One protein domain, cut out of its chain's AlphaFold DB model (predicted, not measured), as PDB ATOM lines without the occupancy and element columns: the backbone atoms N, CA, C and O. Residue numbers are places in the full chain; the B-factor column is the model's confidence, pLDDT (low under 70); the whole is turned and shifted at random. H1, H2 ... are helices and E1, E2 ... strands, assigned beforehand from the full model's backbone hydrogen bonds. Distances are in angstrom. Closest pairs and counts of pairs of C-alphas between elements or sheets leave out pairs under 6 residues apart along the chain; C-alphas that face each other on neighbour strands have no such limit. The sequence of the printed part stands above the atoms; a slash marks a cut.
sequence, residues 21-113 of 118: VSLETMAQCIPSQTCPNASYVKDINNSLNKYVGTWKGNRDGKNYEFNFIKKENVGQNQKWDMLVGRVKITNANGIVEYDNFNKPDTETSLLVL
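What this domain is: This is residues 21 to 113 of the 118 residues of an uncharacterized protein of Chryseobacterium sp. HMWF028 (UniProt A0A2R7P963). A long, twisted ribbon of strands makes the body: the antiparallel hairpin of E3 and E4 gives most of its length, E2 pairs antiparallel along residues 62 to 68 of E3, and the short strands E1, E6 and E5 lie one after another along the other side of E4, E1 parallel to it and E6 and E5 antiparallel. At one end of this rod the short helix H1 packs on E1, and beyond it residues 29 to 34 stick out as a free loop. The printed part has 93 residues, with one named helix and six named strands in the order H1 E1 E2 E3 E4 E5 E6, and its class is mostly strand. The sheet is branched and mixed, with E1 and E4 its parallel pair. The whole is loose, with a radius of gyration of the C-alphas of 16.3 A, and spans 52 by 24 by 24 A.

How they stand to each other: Begin at E4, residues 79 to 91, the strand with four neighbours. On one side of it, look for E3, residues 62 to 74, antiparallel at 164 degrees, where N 67 and O 86 are 2.8 A apart, within hydrogen-bond range. On the other side of E4 its pairing is staggered: E1, residues 40 to 42, is parallel to it, with N 41 and O 79 at 2.8 A; E6, residues 110 to 112, is antiparallel, with N 85 and O 110 at 2.8 A; E5, residues 96 to 99, is antiparallel, with N 89 and O 98 at 2.8 A. On one side of E3, with E4 on the other side, find E2, residues 53 to 59, antiparallel to E3, with N 55 and O 66 at 2.8 A, within hydrogen-bond range. E2, E3, E4 and E5 form a meander, each strand the antiparallel neighbour of the one before, and each step is a hairpin. H1, residues 23 to 27, is on the sheet at a height of 8.2 A and only just over E1, with 3 of its C-alphas falling there; the closest C-alphas, of Leu 23 and Lys 42, are 5.7 A apart. In H1 every O i to N i+4 pair is within hydrogen-bond range. E2 and E6 are apart.

Where its parts are: Find C-alpha 23 at (-47.925, 57.382, 37.551), where H1 begins. E2 runs 19.6 A. From C-alpha 62 at (-28.629, 30.227, 37.547) E3 runs 32.3 A to C-alpha 74, and it bends by 50 degrees at residue 71. E4 runs 37.8 A and ends at C-alpha 91, (-29.445, 26.400, 39.622). E1 and E6 each measure 6.0 A, as does H1, and E5 measures 6.9 A.

The domain as a whole: The C-alphas farthest apart are those of Thr 34 and Asn 93, 52.3 A. The printed part has no cut. The link from H1 to E1, residues 28 to 39, is long. Look for pLDDT under 70 at residue 32 and residues 109 to 113.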
ATOM      1  N   VAL A  21     -53.941  61.221  40.183       93.38
ATOM      2  CA  VAL A  21     -52.773  61.658  39.404       93.38
ATOM      3  C   VAL A  21     -52.206  60.453  38.659       93.38
ATOM      4  O   VAL A  21     -52.326  59.330  39.139       93.38
ATOM      5  N   SER A  22     -51.622  60.647  37.475       93.38
ATOM      6  CA  SER A  22     -50.989  59.538  36.754       93.38
ATOM      7  C   SER A  22     -49.674  59.105  37.412       93.38
ATOM      8  O   SER A  22     -49.012  59.900  38.087       93.38
ATOM      9  N   LEU A  23     -49.257  57.860  37.168       91.44
ATOM     10  CA  LEU A  23     -47.925  57.382  37.551       91.44
ATOM     11  C   LEU A  23     -46.818  58.280  36.991       91.44
ATOM     12  O   LEU A  23     -45.886  58.609  37.714       91.44
ATOM     13  N   GLU A  24     -46.931  58.729  35.740       89.00
ATOM     14  CA  GLU A  24     -45.911  59.563  35.098       89.00
ATOM     15  C   GLU A  24     -45.807  60.949  35.734       89.00
ATOM     16  O   GLU A  24     -44.702  61.448  35.947       89.00
ATOM     17  N   THR A  25     -46.939  61.570  36.073       89.69
ATOM     18  CA  THR A  25     -46.945  62.866  36.759       89.69
ATOM     19  C   THR A  25     -46.359  62.732  38.162       89.69
ATOM     20  O   THR A  25     -45.561  63.571  38.574       89.69
ATOM     21  N   MET A  26     -46.689  61.660  38.886       88.69
ATOM     22  CA  MET A  26     -46.095  61.399  40.196       88.69
ATOM     23  C   MET A  26     -44.596  61.062  40.098       88.69
ATOM     24  O   MET A  26     -43.820  61.469  40.955       88.69
ATOM     25  N   ALA A  27     -44.153  60.410  39.020       85.88
ATOM     26  CA  ALA A  27     -42.745  60.101  38.763       85.88
ATOM     27  C   ALA A  27     -41.865  61.325  38.491       85.88
ATOM     28  O   ALA A  27     -40.646  61.260  38.653       85.88
ATOM     29  N   GLN A  28     -42.471  62.446  38.103       85.50
ATOM     30  CA  GLN A  28     -41.783  63.726  37.942       85.50
ATOM     31  C   GLN A  28     -41.613  64.480  39.271       85.50
ATOM     32  O   GLN A  28     -40.970  65.526  39.288       85.50
ATOM     33  N   CYS A  29     -42.152  63.964  40.382       84.06
ATOM     34  CA  CYS A  29     -41.961  64.530  41.715       84.06
ATOM     35  C   CYS A  29     -40.473  64.534  42.100       84.06
ATOM     36  O   CYS A  29     -39.846  63.485  42.263       84.06
ATOM     37  N   ILE A  30     -39.909  65.731  42.270       78.19
ATOM     38  CA  ILE A  30     -38.546  65.942  42.767       78.19
ATOM     39  C   ILE A  30     -38.657  66.458  44.209       78.19
ATOM     40  O   ILE A  30     -39.457  67.360  44.443       78.19
ATOM     41  N   PRO A  31     -37.842  65.971  45.170       70.31
ATOM     42  CA  PRO A  31     -37.919  66.385  46.578       70.31
ATOM     43  C   PRO A  31     -37.804  67.896  46.836       70.31
ATOM     44  O   PRO A  31     -38.199  68.363  47.899       70.31
ATOM     45  N   SER A  32     -37.249  68.659  45.891       69.94
ATOM     46  CA  SER A  32     -37.102  70.115  45.969       69.94
ATOM     47  C   SER A  32     -38.305  70.905  45.432       69.94
ATOM     48  O   SER A  32     -38.270  72.133  45.457       69.94
ATOM     49  N   GLN A  33     -39.354  70.241  44.933       76.56
ATOM     50  CA  GLN A  33     -40.560  70.873  44.391       76.56
ATOM     51  C   GLN A  33     -41.826  70.376  45.094       76.56
ATOM     52  O   GLN A  33     -41.854  69.301  45.691       76.56
ATOM     53  N   THR A  34     -42.901  71.163  44.998       79.75
ATOM     54  CA  THR A  34     -44.214  70.752  45.508       79.75
ATOM     55  C   THR A  34     -44.762  69.638  44.626       79.75
ATOM     56  O   THR A  34     -45.125  69.874  43.473       79.75
ATOM     57  N   CYS A  35     -44.819  68.423  45.161       84.44
ATOM     58  CA  CYS A  35     -45.391  67.289  44.451       84.44
ATOM     59  C   CYS A  35     -46.923  67.291  44.530       84.44
ATOM     60  O   CYS A  35     -47.486  67.790  45.510       84.44
ATOM     61  N   PRO A  36     -47.615  66.727  43.526       84.00
ATOM     62  CA  PRO A  36     -49.065  66.617  43.558       84.00
ATOM     63  C   PRO A  36     -49.527  65.851  44.800       84.00
ATOM     64  O   PRO A  36     -49.081  64.730  45.045       84.00
ATOM     65  N   ASN A  37     -50.451  66.426  45.567       86.81
ATOM     66  CA  ASN A  37     -51.113  65.690  46.635       86.81
ATOM     67  C   ASN A  37     -52.229  64.841  46.019       86.81
ATOM     68  O   ASN A  37     -53.275  65.363  45.646       86.81
ATOM     69  N   ALA A  38     -51.995  63.540  45.867       89.31
ATOM     70  CA  ALA A  38     -52.953  62.625  45.258       89.31
ATOM     71  C   ALA A  38     -53.504  61.650  46.297       89.31
ATOM     72  O   ALA A  38     -52.741  61.073  47.062       89.31
ATOM     73  N   SER A  39     -54.808  61.394  46.271       92.38
ATOM     74  CA  SER A  39     -55.409  60.254  46.979       92.38
ATOM     75  C   SER A  39     -55.222  58.937  46.219       92.38
ATOM     76  O   SER A  39     -55.237  57.869  46.823       92.38
ATOM     77  N   TYR A  40     -55.023  59.015  44.899       92.94
ATOM     78  CA  TYR A  40     -54.800  57.864  44.035       92.94
ATOM     79  C   TYR A  40     -53.779  58.211  42.952       92.94
ATOM     80  O   TYR A  40     -53.976  59.146  42.179       92.94
ATOM     81  N   VAL A  41     -52.696  57.447  42.880       93.56
ATOM     82  CA  VAL A  41     -51.772  57.447  41.751       93.56
ATOM     83  C   VAL A  41     -52.087  56.272  40.825       93.56
ATOM     84  O   VAL A  41     -51.910  55.114  41.195       93.56
ATOM     85  N   LYS A  42     -52.590  56.567  39.628       94.88
ATOM     86  CA  LYS A  42     -53.183  55.589  38.710       94.88
ATOM     87  C   LYS A  42     -52.329  55.389  37.457       94.88
ATOM     88  O   LYS A  42     -51.758  56.342  36.927       94.88
ATOM     89  N   ASP A  43     -52.299  54.175  36.922       94.81
ATOM     90  CA  ASP A  43     -51.676  53.844  35.637       94.81
ATOM     91  C   ASP A  43     -52.594  54.233  34.468       94.81
ATOM     92  O   ASP A  43     -53.159  53.388  33.776       94.81
ATOM     93  N   ILE A  44     -52.785  55.540  34.273       95.12
ATOM     94  CA  ILE A  44     -53.698  56.084  33.254       95.12
ATOM     95  C   ILE A  44     -53.262  55.678  31.838       95.12
ATOM     96  O   ILE A  44     -54.105  55.403  30.988       95.12
ATOM     97  N   ASN A  45     -51.951  55.608  31.598       94.94
ATOM     98  CA  ASN A  45     -51.380  55.352  30.276       94.94
ATOM     99  C   ASN A  45     -51.078  53.868  30.007       94.94
ATOM    100  O   ASN A  45     -50.482  53.548  28.981       94.94
ATOM    101  N   ASN A  46     -51.484  52.956  30.900       94.44
ATOM    102  CA  ASN A  46     -51.176  51.523  30.807       94.44
ATOM    103  C   ASN A  46     -49.670  51.219  30.692       94.44
ATOM    104  O   ASN A  46     -49.261  50.207  30.114       94.44
ATOM    105  N   SER A  47     -48.835  52.084  31.265       92.25
ATOM    106  CA  SER A  47     -47.379  51.989  31.232       92.25
ATOM    107  C   SER A  47     -46.863  50.742  31.947       92.25
ATOM    108  O   SER A  47     -45.768  50.279  31.625       92.25
ATOM    109  N   LEU A  48     -47.627  50.175  32.890       93.81
ATOM    110  CA  LEU A  48     -47.240  48.957  33.608       93.81
ATOM    111  C   LEU A  48     -47.478  47.678  32.795       93.81
ATOM    112  O   LEU A  48     -46.755  46.700  32.979       93.81
ATOM    113  N   ASN A  49     -48.445  47.679  31.870       94.69
ATOM    114  CA  ASN A  49     -48.860  46.471  31.145       94.69
ATOM    115  C   ASN A  49     -47.724  45.854  30.321       94.69
ATOM    116  O   ASN A  49     -47.664  44.637  30.179       94.69
ATOM    117  N   LYS A  50     -46.782  46.671  29.839       93.88
ATOM    118  CA  LYS A  50     -45.610  46.207  29.078       93.88
ATOM    119  C   LYS A  50     -44.649  45.322  29.882       93.88
ATOM    120  O   LYS A  50     -43.798  44.669  29.290       93.88
ATOM    121  N   TYR A  51     -44.765  45.316  31.209       93.94
ATOM    122  CA  TYR A  51     -43.931  44.507  32.098       93.94
ATOM    123  C   TYR A  51     -44.655  43.277  32.644       93.94
ATOM    124  O   TYR A  51     -44.002  42.391  33.190       93.94
ATOM    125  N   VAL A  52     -45.983  43.216  32.517       95.69
ATOM    126  CA  VAL A  52     -46.792  42.115  33.050       95.69
ATOM    127  C   VAL A  52     -46.438  40.819  32.326       95.69
ATOM    128  O   VAL A  52     -46.401  40.770  31.100       95.69
ATOM    129  N   GLY A  53     -46.200  39.759  33.095       96.06
ATOM    130  CA  GLY A  53     -45.844  38.444  32.569       96.06
ATOM    131  C   GLY A  53     -44.610  37.844  33.231       96.06
ATOM    132  O   GLY A  53     -44.103  38.354  34.232       96.06
ATOM    133  N   THR A  54     -44.152  36.724  32.673       96.50
ATOM    134  CA  THR A  54     -42.977  35.996  33.162       96.50
ATOM    135  C   THR A  54     -41.771  36.268  32.276       96.50
ATOM    136  O   THR A  54     -41.769  35.937  31.093       96.50
ATOM    137  N   TRP A  55     -40.727  36.817  32.879       96.44
ATOM    138  CA  TRP A  55     -39.442  37.110  32.268       96.44
ATOM    139  C   TRP A  55     -38.439  36.062  32.710       96.44
ATOM    140  O   TRP A  55     -38.324  35.772  33.900       96.44
ATOM    141  N   LYS A  56     -37.709  35.497  31.751       96.44
ATOM    142  CA  LYS A  56     -36.695  34.480  32.019       96.44
ATOM    143  C   LYS A  56     -35.324  35.014  31.658       96.44
ATOM    144  O   LYS A  56     -35.156  35.641  30.616       96.44
ATOM    145  N   GLY A  57     -34.352  34.745  32.514       95.38
ATOM    146  CA  GLY A  57     -32.956  35.075  32.275       95.38
ATOM    147  C   GLY A  57     -32.048  33.996  32.834       95.38
ATOM    148  O   GLY A  57     -32.409  33.298  33.779       95.38
ATOM    149  N   ASN A  58     -30.859  33.868  32.257       95.94
ATOM    150  CA  ASN A  58     -29.803  33.030  32.802       95.94
ATOM    151  C   ASN A  58     -28.585  33.904  33.097       95.94
ATOM    152  O   ASN A  58     -28.206  34.740  32.276       95.94
ATOM    153  N   ARG A  59     -27.999  33.724  34.279       94.38
ATOM    154  CA  ARG A  59     -26.756  34.386  34.665       94.38
ATOM    155  C   ARG A  59     -25.999  33.522  35.666       94.38
ATOM    156  O   ARG A  59     -26.597  33.030  36.620       94.38
ATOM    157  N   ASP A  60     -24.693  33.370  35.454       93.88
ATOM    158  CA  ASP A  60     -23.770  32.683  36.370       93.88
ATOM    159  C   ASP A  60     -24.239  31.261  36.745       93.88
ATOM    160  O   ASP A  60     -24.176  30.841  37.898       93.88
ATOM    161  N   GLY A  61     -24.775  30.520  35.765       93.75
ATOM    162  CA  GLY A  61     -25.270  29.154  35.969       93.75
ATOM    163  C   GLY A  61     -26.595  29.061  36.736       93.75
ATOM    164  O   GLY A  61     -26.994  27.965  37.127       93.75
ATOM    165  N   LYS A  62     -27.293  30.182  36.946       95.94
ATOM    166  CA  LYS A  62     -28.629  30.227  37.547       95.94
ATOM    167  C   LYS A  62     -29.664  30.704  36.539       95.94
ATOM    168  O   LYS A  62     -29.415  31.636  35.774       95.94
ATOM    169  N   ASN A  63     -30.837  30.087  36.575       97.31
ATOM    170  CA  ASN A  63     -32.015  30.545  35.860       97.31
ATOM    171  C   ASN A  63     -32.884  31.370  36.805       97.31
ATOM    172  O   ASN A  63     -33.173  30.957  37.928       97.31
ATOM    173  N   TYR A  64     -33.317  32.522  36.318       96.19
ATOM    174  CA  TYR A  64     -34.191  33.446  37.016       96.19
ATOM    175  C   TYR A  64     -35.505  33.525  36.257       96.19
ATOM    176  O   TYR A  64     -35.516  33.788  35.054       96.19
ATOM    177  N   GLU A  65     -36.608  33.333  36.968       96.44
ATOM    178  CA  GLU A  65     -37.949  33.596  36.466       96.44
ATOM    179  C   GLU A  65     -38.559  34.714  37.307       96.44
ATOM    180  O   GLU A  65     -38.818  34.532  38.497       96.44
ATOM    181  N   PHE A  66     -38.780  35.872  36.691       95.31
ATOM    182  CA  PHE A  66     -39.476  36.998  37.304       95.31
ATOM    183  C   PHE A  66     -40.905  37.038  36.791       95.31
ATOM    184  O   PHE A  66     -41.113  37.141  35.587       95.31
ATOM    185  N   ASN A  67     -41.892  36.983  37.674       94.94
ATOM    186  CA  ASN A  67     -43.290  37.154  37.307       94.94
ATOM    187  C   ASN A  67     -43.802  38.492  37.841       94.94
ATOM    188  O   ASN A  67     -43.793  38.716  39.050       94.94
ATOM    189  N   PHE A  68     -44.236  39.373  36.943       95.31
ATOM    190  CA  PHE A  68     -44.827  40.657  37.299       95.31
ATOM    191  C   PHE A  68     -46.332  40.630  37.080       95.31
ATOM    192  O   PHE A  68     -46.813  40.307  35.992       95.31
ATOM    193  N   ILE A  69     -47.064  41.027  38.115       93.75
ATOM    194  CA  ILE A  69     -48.519  41.133  38.109       93.75
ATOM    195  C   ILE A  69     -48.882  42.583  38.413       93.75
ATOM    196  O   ILE A  69     -48.420  43.149  39.405       93.75
ATOM    197  N   LYS A  70     -49.733  43.181  37.577       94.44
ATOM    198  CA  LYS A  70     -50.308  44.499  37.854       94.44
ATOM    199  C   LYS A  70     -51.366  44.382  38.949       94.44
ATOM    200  O   LYS A  70     -52.222  43.499  38.908       94.44
ATOM    201  N   LYS A  71     -51.298  45.283  39.923       93.69
ATOM    202  CA  LYS A  71     -52.289  45.462  40.983       93.69
ATOM    203  C   LYS A  71     -52.772  46.899  40.954       93.69
ATOM    204  O   LYS A  71     -51.972  47.812  40.769       93.69
ATOM    205  N   GLU A  72     -54.067  47.074  41.149       94.56
ATOM    206  CA  GLU A  72     -54.711  48.384  41.167       94.56
ATOM    207  C   GLU A  72     -55.225  48.694  42.571       94.56
ATOM    208  O   GLU A  72     -55.506  47.779  43.350       94.56
ATOM    209  N   ASN A  73     -55.373  49.982  42.888       92.81
ATOM    210  CA  ASN A  73     -55.973  50.441  44.147       92.81
ATOM    211  C   ASN A  73     -55.284  49.892  45.425       92.81
ATOM    212  O   ASN A  73     -55.928  49.616  46.444       92.81
ATOM    213  N   VAL A  74     -53.959  49.732  45.389       91.19
ATOM    214  CA  VAL A  74     -53.162  49.227  46.518       91.19
ATOM    215  C   VAL A  74     -52.810  50.364  47.480       91.19
ATOM    216  O   VAL A  74     -52.479  51.462  47.048       91.19
ATOM    217  N   GLY A  75     -52.852  50.105  48.790       88.19
ATOM    218  CA  GLY A  75     -52.571  51.087  49.849       88.19
ATOM    219  C   GLY A  75     -53.808  51.414  50.689       88.19
ATOM    220  O   GLY A  75     -54.916  50.998  50.356       88.19
ATOM    221  N   GLN A  76     -53.638  52.120  51.809       85.50
ATOM    222  CA  GLN A  76     -54.753  52.503  52.692       85.50
ATOM    223  C   GLN A  76     -55.183  53.956  52.462       85.50
ATOM    224  O   GLN A  76     -56.241  54.182  51.882       85.50
ATOM    225  N   ASN A  77     -54.342  54.919  52.857       86.31
ATOM    226  CA  ASN A  77     -54.649  56.358  52.786       86.31
ATOM    227  C   ASN A  77     -54.409  56.963  51.397       86.31
ATOM    228  O   ASN A  77     -55.123  57.869  50.979       86.31
ATOM    229  N   GLN A  78     -53.404  56.453  50.687       88.62
ATOM    230  CA  GLN A  78     -53.113  56.799  49.305       88.62
ATOM    231  C   GLN A  78     -53.082  55.509  48.495       88.62
ATOM    232  O   GLN A  78     -52.407  54.548  48.872       88.62
ATOM    233  N   LYS A  79     -53.849  55.488  47.412       92.56
ATOM    234  CA  LYS A  79     -54.006  54.341  46.526       92.56
ATOM    235  C   LYS A  79     -53.015  54.414  45.376       92.56
ATOM    236  O   LYS A  79     -52.673  55.507  44.930       92.56
ATOM    237  N   TRP A  80     -52.572  53.261  44.897       93.06
ATOM    238  CA  TRP A  80     -51.582  53.147  43.836       93.06
ATOM    239  C   TRP A  80     -51.883  51.971  42.913       93.06
ATOM    240  O   TRP A  80     -52.199  50.874  43.381       93.06
ATOM    241  N   ASP A  81     -51.706  52.195  41.615       94.12
ATOM    242  CA  ASP A  81     -51.471  51.118  40.659       94.12
ATOM    243  C   ASP A  81     -49.978  50.778  40.657       94.12
ATOM    244  O   ASP A  81     -49.128  51.666  40.604       94.12
ATOM    245  N   MET A  82     -49.636  49.494  40.741       92.00
ATOM    246  CA  MET A  82     -48.246  49.049  40.870       92.00
ATOM    247  C   MET A  82     -48.014  47.658  40.284       92.00
ATOM    248  O   MET A  82     -48.956  46.910  40.011       92.00
ATOM    249  N   LEU A  83     -46.741  47.295  40.124       92.94
ATOM    250  CA  LEU A  83     -46.331  45.932  39.804       92.94
ATOM    251  C   LEU A  83     -45.851  45.219  41.066       92.94
ATOM    252  O   LEU A  83     -44.949  45.690  41.763       92.94
ATOM    253  N   VAL A  84     -46.420  44.044  41.304       92.31
ATOM    254  CA  VAL A  84     -45.909  43.078  42.275       92.31
ATOM    255  C   VAL A  84     -45.046  42.077  41.520       92.31
ATOM    256  O   VAL A  84     -45.525  41.402  40.606       92.31
ATOM    257  N   GLY A  85     -43.767  42.020  41.878       92.12
ATOM    258  CA  GLY A  85     -42.783  41.113  41.312       92.12
ATOM    259  C   GLY A  85     -42.548  39.901  42.207       92.12
ATOM    260  O   GLY A  85     -42.338  40.013  43.416       92.12
ATOM    261  N   ARG A  86     -42.543  38.727  41.586       93.19
ATOM    262  CA  ARG A  86     -42.209  37.443  42.203       93.19
ATOM    263  C   ARG A  86     -40.999  36.859  41.497       93.19
ATOM    264  O   ARG A  86     -40.817  37.090  40.303       93.19
ATOM    265  N   VAL A  87     -40.168  36.121  42.219       94.38
ATOM    266  CA  VAL A  87     -38.943  35.527  41.692       94.38
ATOM    267  C   VAL A  87     -38.830  34.059  42.079       94.38
ATOM    268  O   VAL A  87     -39.113  33.660  43.211       94.38
ATOM    269  N   LYS A  88     -38.395  33.269  41.106       95.44
ATOM    270  CA  LYS A  88     -37.949  31.896  41.270       95.44
ATOM    271  C   LYS A  88     -36.542  31.782  40.713       95.44
ATOM    272  O   LYS A  88     -36.265  32.273  39.620       95.44
ATOM    273  N   ILE A  89     -35.663  31.159  41.485       96.44
ATOM    274  CA  ILE A  89     -34.266  30.950  41.130       96.44
ATOM    275  C   ILE A  89     -34.005  29.454  41.158       96.44
ATOM    276  O   ILE A  89     -34.219  28.799  42.182       96.44
ATOM    277  N   THR A  90     -33.526  28.925  40.039       97.88
ATOM    278  CA  THR A  90     -33.056  27.544  39.943       97.88
ATOM    279  C   THR A  90     -31.596  27.521  39.528       97.88
ATOM    280  O   THR A  90     -31.154  28.342  38.723       97.88
ATOM    281  N   ASN A  91     -30.816  26.600  40.082       96.19
ATOM    282  CA  ASN A  91     -29.445  26.400  39.622       96.19
ATOM    283  C   ASN A  91     -29.401  25.580  38.321       96.19
ATOM    284  O   ASN A  91     -30.422  25.085  37.840       96.19
ATOM    285  N   ALA A  92     -28.204  25.421  37.754       93.25
ATOM    286  CA  ALA A  92     -27.983  24.685  36.506       93.25
ATOM    287  C   ALA A  92     -28.483  23.229  36.541       93.25
ATOM    288  O   ALA A  92     -28.818  22.677  35.497       93.25
ATOM    289  N   ASN A  93     -28.581  22.627  37.731       94.25
ATOM    290  CA  ASN A  93     -29.061  21.258  37.925       94.25
ATOM    291  C   ASN A  93     -30.589  21.180  38.106       94.25
ATOM    292  O   ASN A  93     -31.123  20.106  38.370       94.25
ATOM    293  N   GLY A  94     -31.299  22.308  38.007       92.62
ATOM    294  CA  GLY A  94     -32.750  22.386  38.170       92.62
ATOM    295  C   GLY A  94     -33.233  22.432  39.624       92.62
ATOM    296  O   GLY A  94     -34.439  22.394  39.858       92.62
ATOM    297  N   ILE A  95     -32.332  22.544  40.607       96.56
ATOM    298  CA  ILE A  95     -32.712  22.669  42.020       96.56
ATOM    299  C   ILE A  95     -33.204  24.095  42.274       96.56
ATOM    300  O   ILE A  95     -32.528  25.063  41.921       96.56
ATOM    301  N   VAL A  96     -34.372  24.219  42.908       97.06
ATOM    302  CA  VAL A  96     -34.940  25.502  43.341       97.06
ATOM    303  C   VAL A  96     -34.181  25.999  44.568       97.06
ATOM    304  O   VAL A  96     -34.233  25.381  45.627       97.06
ATOM    305  N   GLU A  97     -33.494  27.129  44.426       95.56
ATOM    306  CA  GLU A  97     -32.777  27.788  45.526       95.56
ATOM    307  C   GLU A  97     -33.647  28.846  46.217       95.56
ATOM    308  O   GLU A  97     -33.459  29.144  47.394       95.56
ATOM    309  N   TYR A  98     -34.611  29.410  45.488       94.88
ATOM    310  CA  TYR A  98     -35.576  30.370  46.009       94.88
ATOM    311  C   TYR A  98     -36.856  30.345  45.173       94.88
ATOM    312  O   TYR A  98     -36.790  30.287  43.945       94.88
ATOM    313  N   ASP A  99     -38.015  30.438  45.822       94.56
ATOM    314  CA  ASP A  99     -39.310  30.583  45.158       94.56
ATOM    315  C   ASP A  99     -40.300  31.326  46.061       94.56
ATOM    316  O   ASP A  99     -40.613  30.876  47.166       94.56
ATOM    317  N   ASN A 100     -40.813  32.461  45.584       93.94
ATOM    318  CA  ASN A 100     -41.904  33.180  46.238       93.94
ATOM    319  C   ASN A 100     -43.159  33.323  45.360       93.94
ATOM    320  O   ASN A 100     -44.039  34.123  45.676       93.94
ATOM    321  N   PHE A 101     -43.292  32.534  44.288       92.31
ATOM    322  CA  PHE A 101     -44.418  32.638  43.353       92.31
ATOM    323  C   PHE A 101     -45.777  32.436  44.024       92.31
ATOM    324  O   PHE A 101     -46.759  33.030  43.586       92.31
ATOM    325  N   ASN A 102     -45.829  31.646  45.097       90.62
ATOM    326  CA  ASN A 102     -47.056  31.326  45.831       90.62
ATOM    327  C   ASN A 102     -47.206  32.109  47.143       90.62
ATOM    328  O   ASN A 102     -48.101  31.817  47.935       90.62
ATOM    329  N   LYS A 103     -46.321  33.075  47.409       90.06
ATOM    330  CA  LYS A 103     -46.390  33.894  48.620       90.06
ATOM    331  C   LYS A 103     -47.464  34.979  48.485       90.06
ATOM    332  O   LYS A 103     -47.714  35.451  47.370       90.06
ATOM    333  N   PRO A 104     -48.117  35.370  49.596       88.75
ATOM    334  CA  PRO A 104     -49.042  36.494  49.577       88.75
ATOM    335  C   PRO A 104     -48.293  37.777  49.213       88.75
ATOM    336  O   PRO A 104     -47.104  37.908  49.496       88.75
ATOM    337  N   ASP A 105     -48.996  38.747  48.623       84.75
ATOM    338  CA  ASP A 105     -48.381  39.993  48.141       84.75
ATOM    339  C   ASP A 105     -47.635  40.750  49.266       84.75
ATOM    340  O   ASP A 105     -46.600  41.363  49.014       84.75
ATOM    341  N   THR A 106     -48.080  40.622  50.522       80.12
ATOM    342  CA  THR A 106     -47.432  41.191  51.723       80.12
ATOM    343  C   THR A 106     -46.068  40.585  52.061       80.12
ATOM    344  O   THR A 106     -45.303  41.190  52.803       80.12
ATOM    345  N   GLU A 107     -45.763  39.398  51.539       76.81
ATOM    346  CA  GLU A 107     -44.497  38.678  51.738       76.81
ATOM    347  C   GLU A 107     -43.636  38.660  50.463       76.81
ATOM    348  O   GLU A 107     -42.606  37.983  50.406       76.81
ATOM    349  N   THR A 108     -44.044  39.381  49.413       71.69
ATOM    350  CA  THR A 108     -43.268  39.450  48.169       71.69
ATOM    351  C   THR A 108     -42.099  40.423  48.301       71.69
ATOM    352  O   THR A 108     -42.215  41.510  48.861       71.69
ATOM    353  N   SER A 109     -40.938  40.018  47.785       56.16
ATOM    354  CA  SER A 109     -39.677  40.750  47.976       56.16
ATOM    355  C   SER A 109     -39.442  41.870  46.959       56.16
ATOM    356  O   SER A 109     -38.458  42.596  47.084       56.16
ATOM    357  N   LEU A 110     -40.301  42.010  45.942       59.59
ATOM    358  CA  LEU A 110     -40.102  42.971  44.862       59.59
ATOM    359  C   LEU A 110     -41.388  43.755  44.589       59.59
ATOM    360  O   LEU A 110     -42.231  43.356  43.790       59.59
ATOM    361  N   LEU A 111     -41.528  44.901  45.247       59.06
ATOM    362  CA  LEU A 111     -42.563  45.876  44.927       59.06
ATOM    363  C   LEU A 111     -41.935  46.941  44.030       59.06
ATOM    364  O   LEU A 111     -41.078  47.708  44.472       59.06
ATOM    365  N   VAL A 112     -42.307  46.954  42.750       57.59
ATOM    366  CA  VAL A 112     -41.729  47.893  41.787       57.59
ATOM    367  C   VAL A 112     -42.691  49.055  41.604       57.59
ATOM    368  O   VAL A 112     -43.656  48.984  40.842       57.59
ATOM    369  N   LEU A 113     -42.396  50.159  42.289       53.72
ATOM    370  CA  LEU A 113     -42.922  51.466  41.917       53.72
ATOM    371  C   LEU A 113     -42.056  51.995  40.774       53.72
ATOM    372  O   LEU A 113     -40.952  52.497  40.997       53.72
TER     373      LEU A 113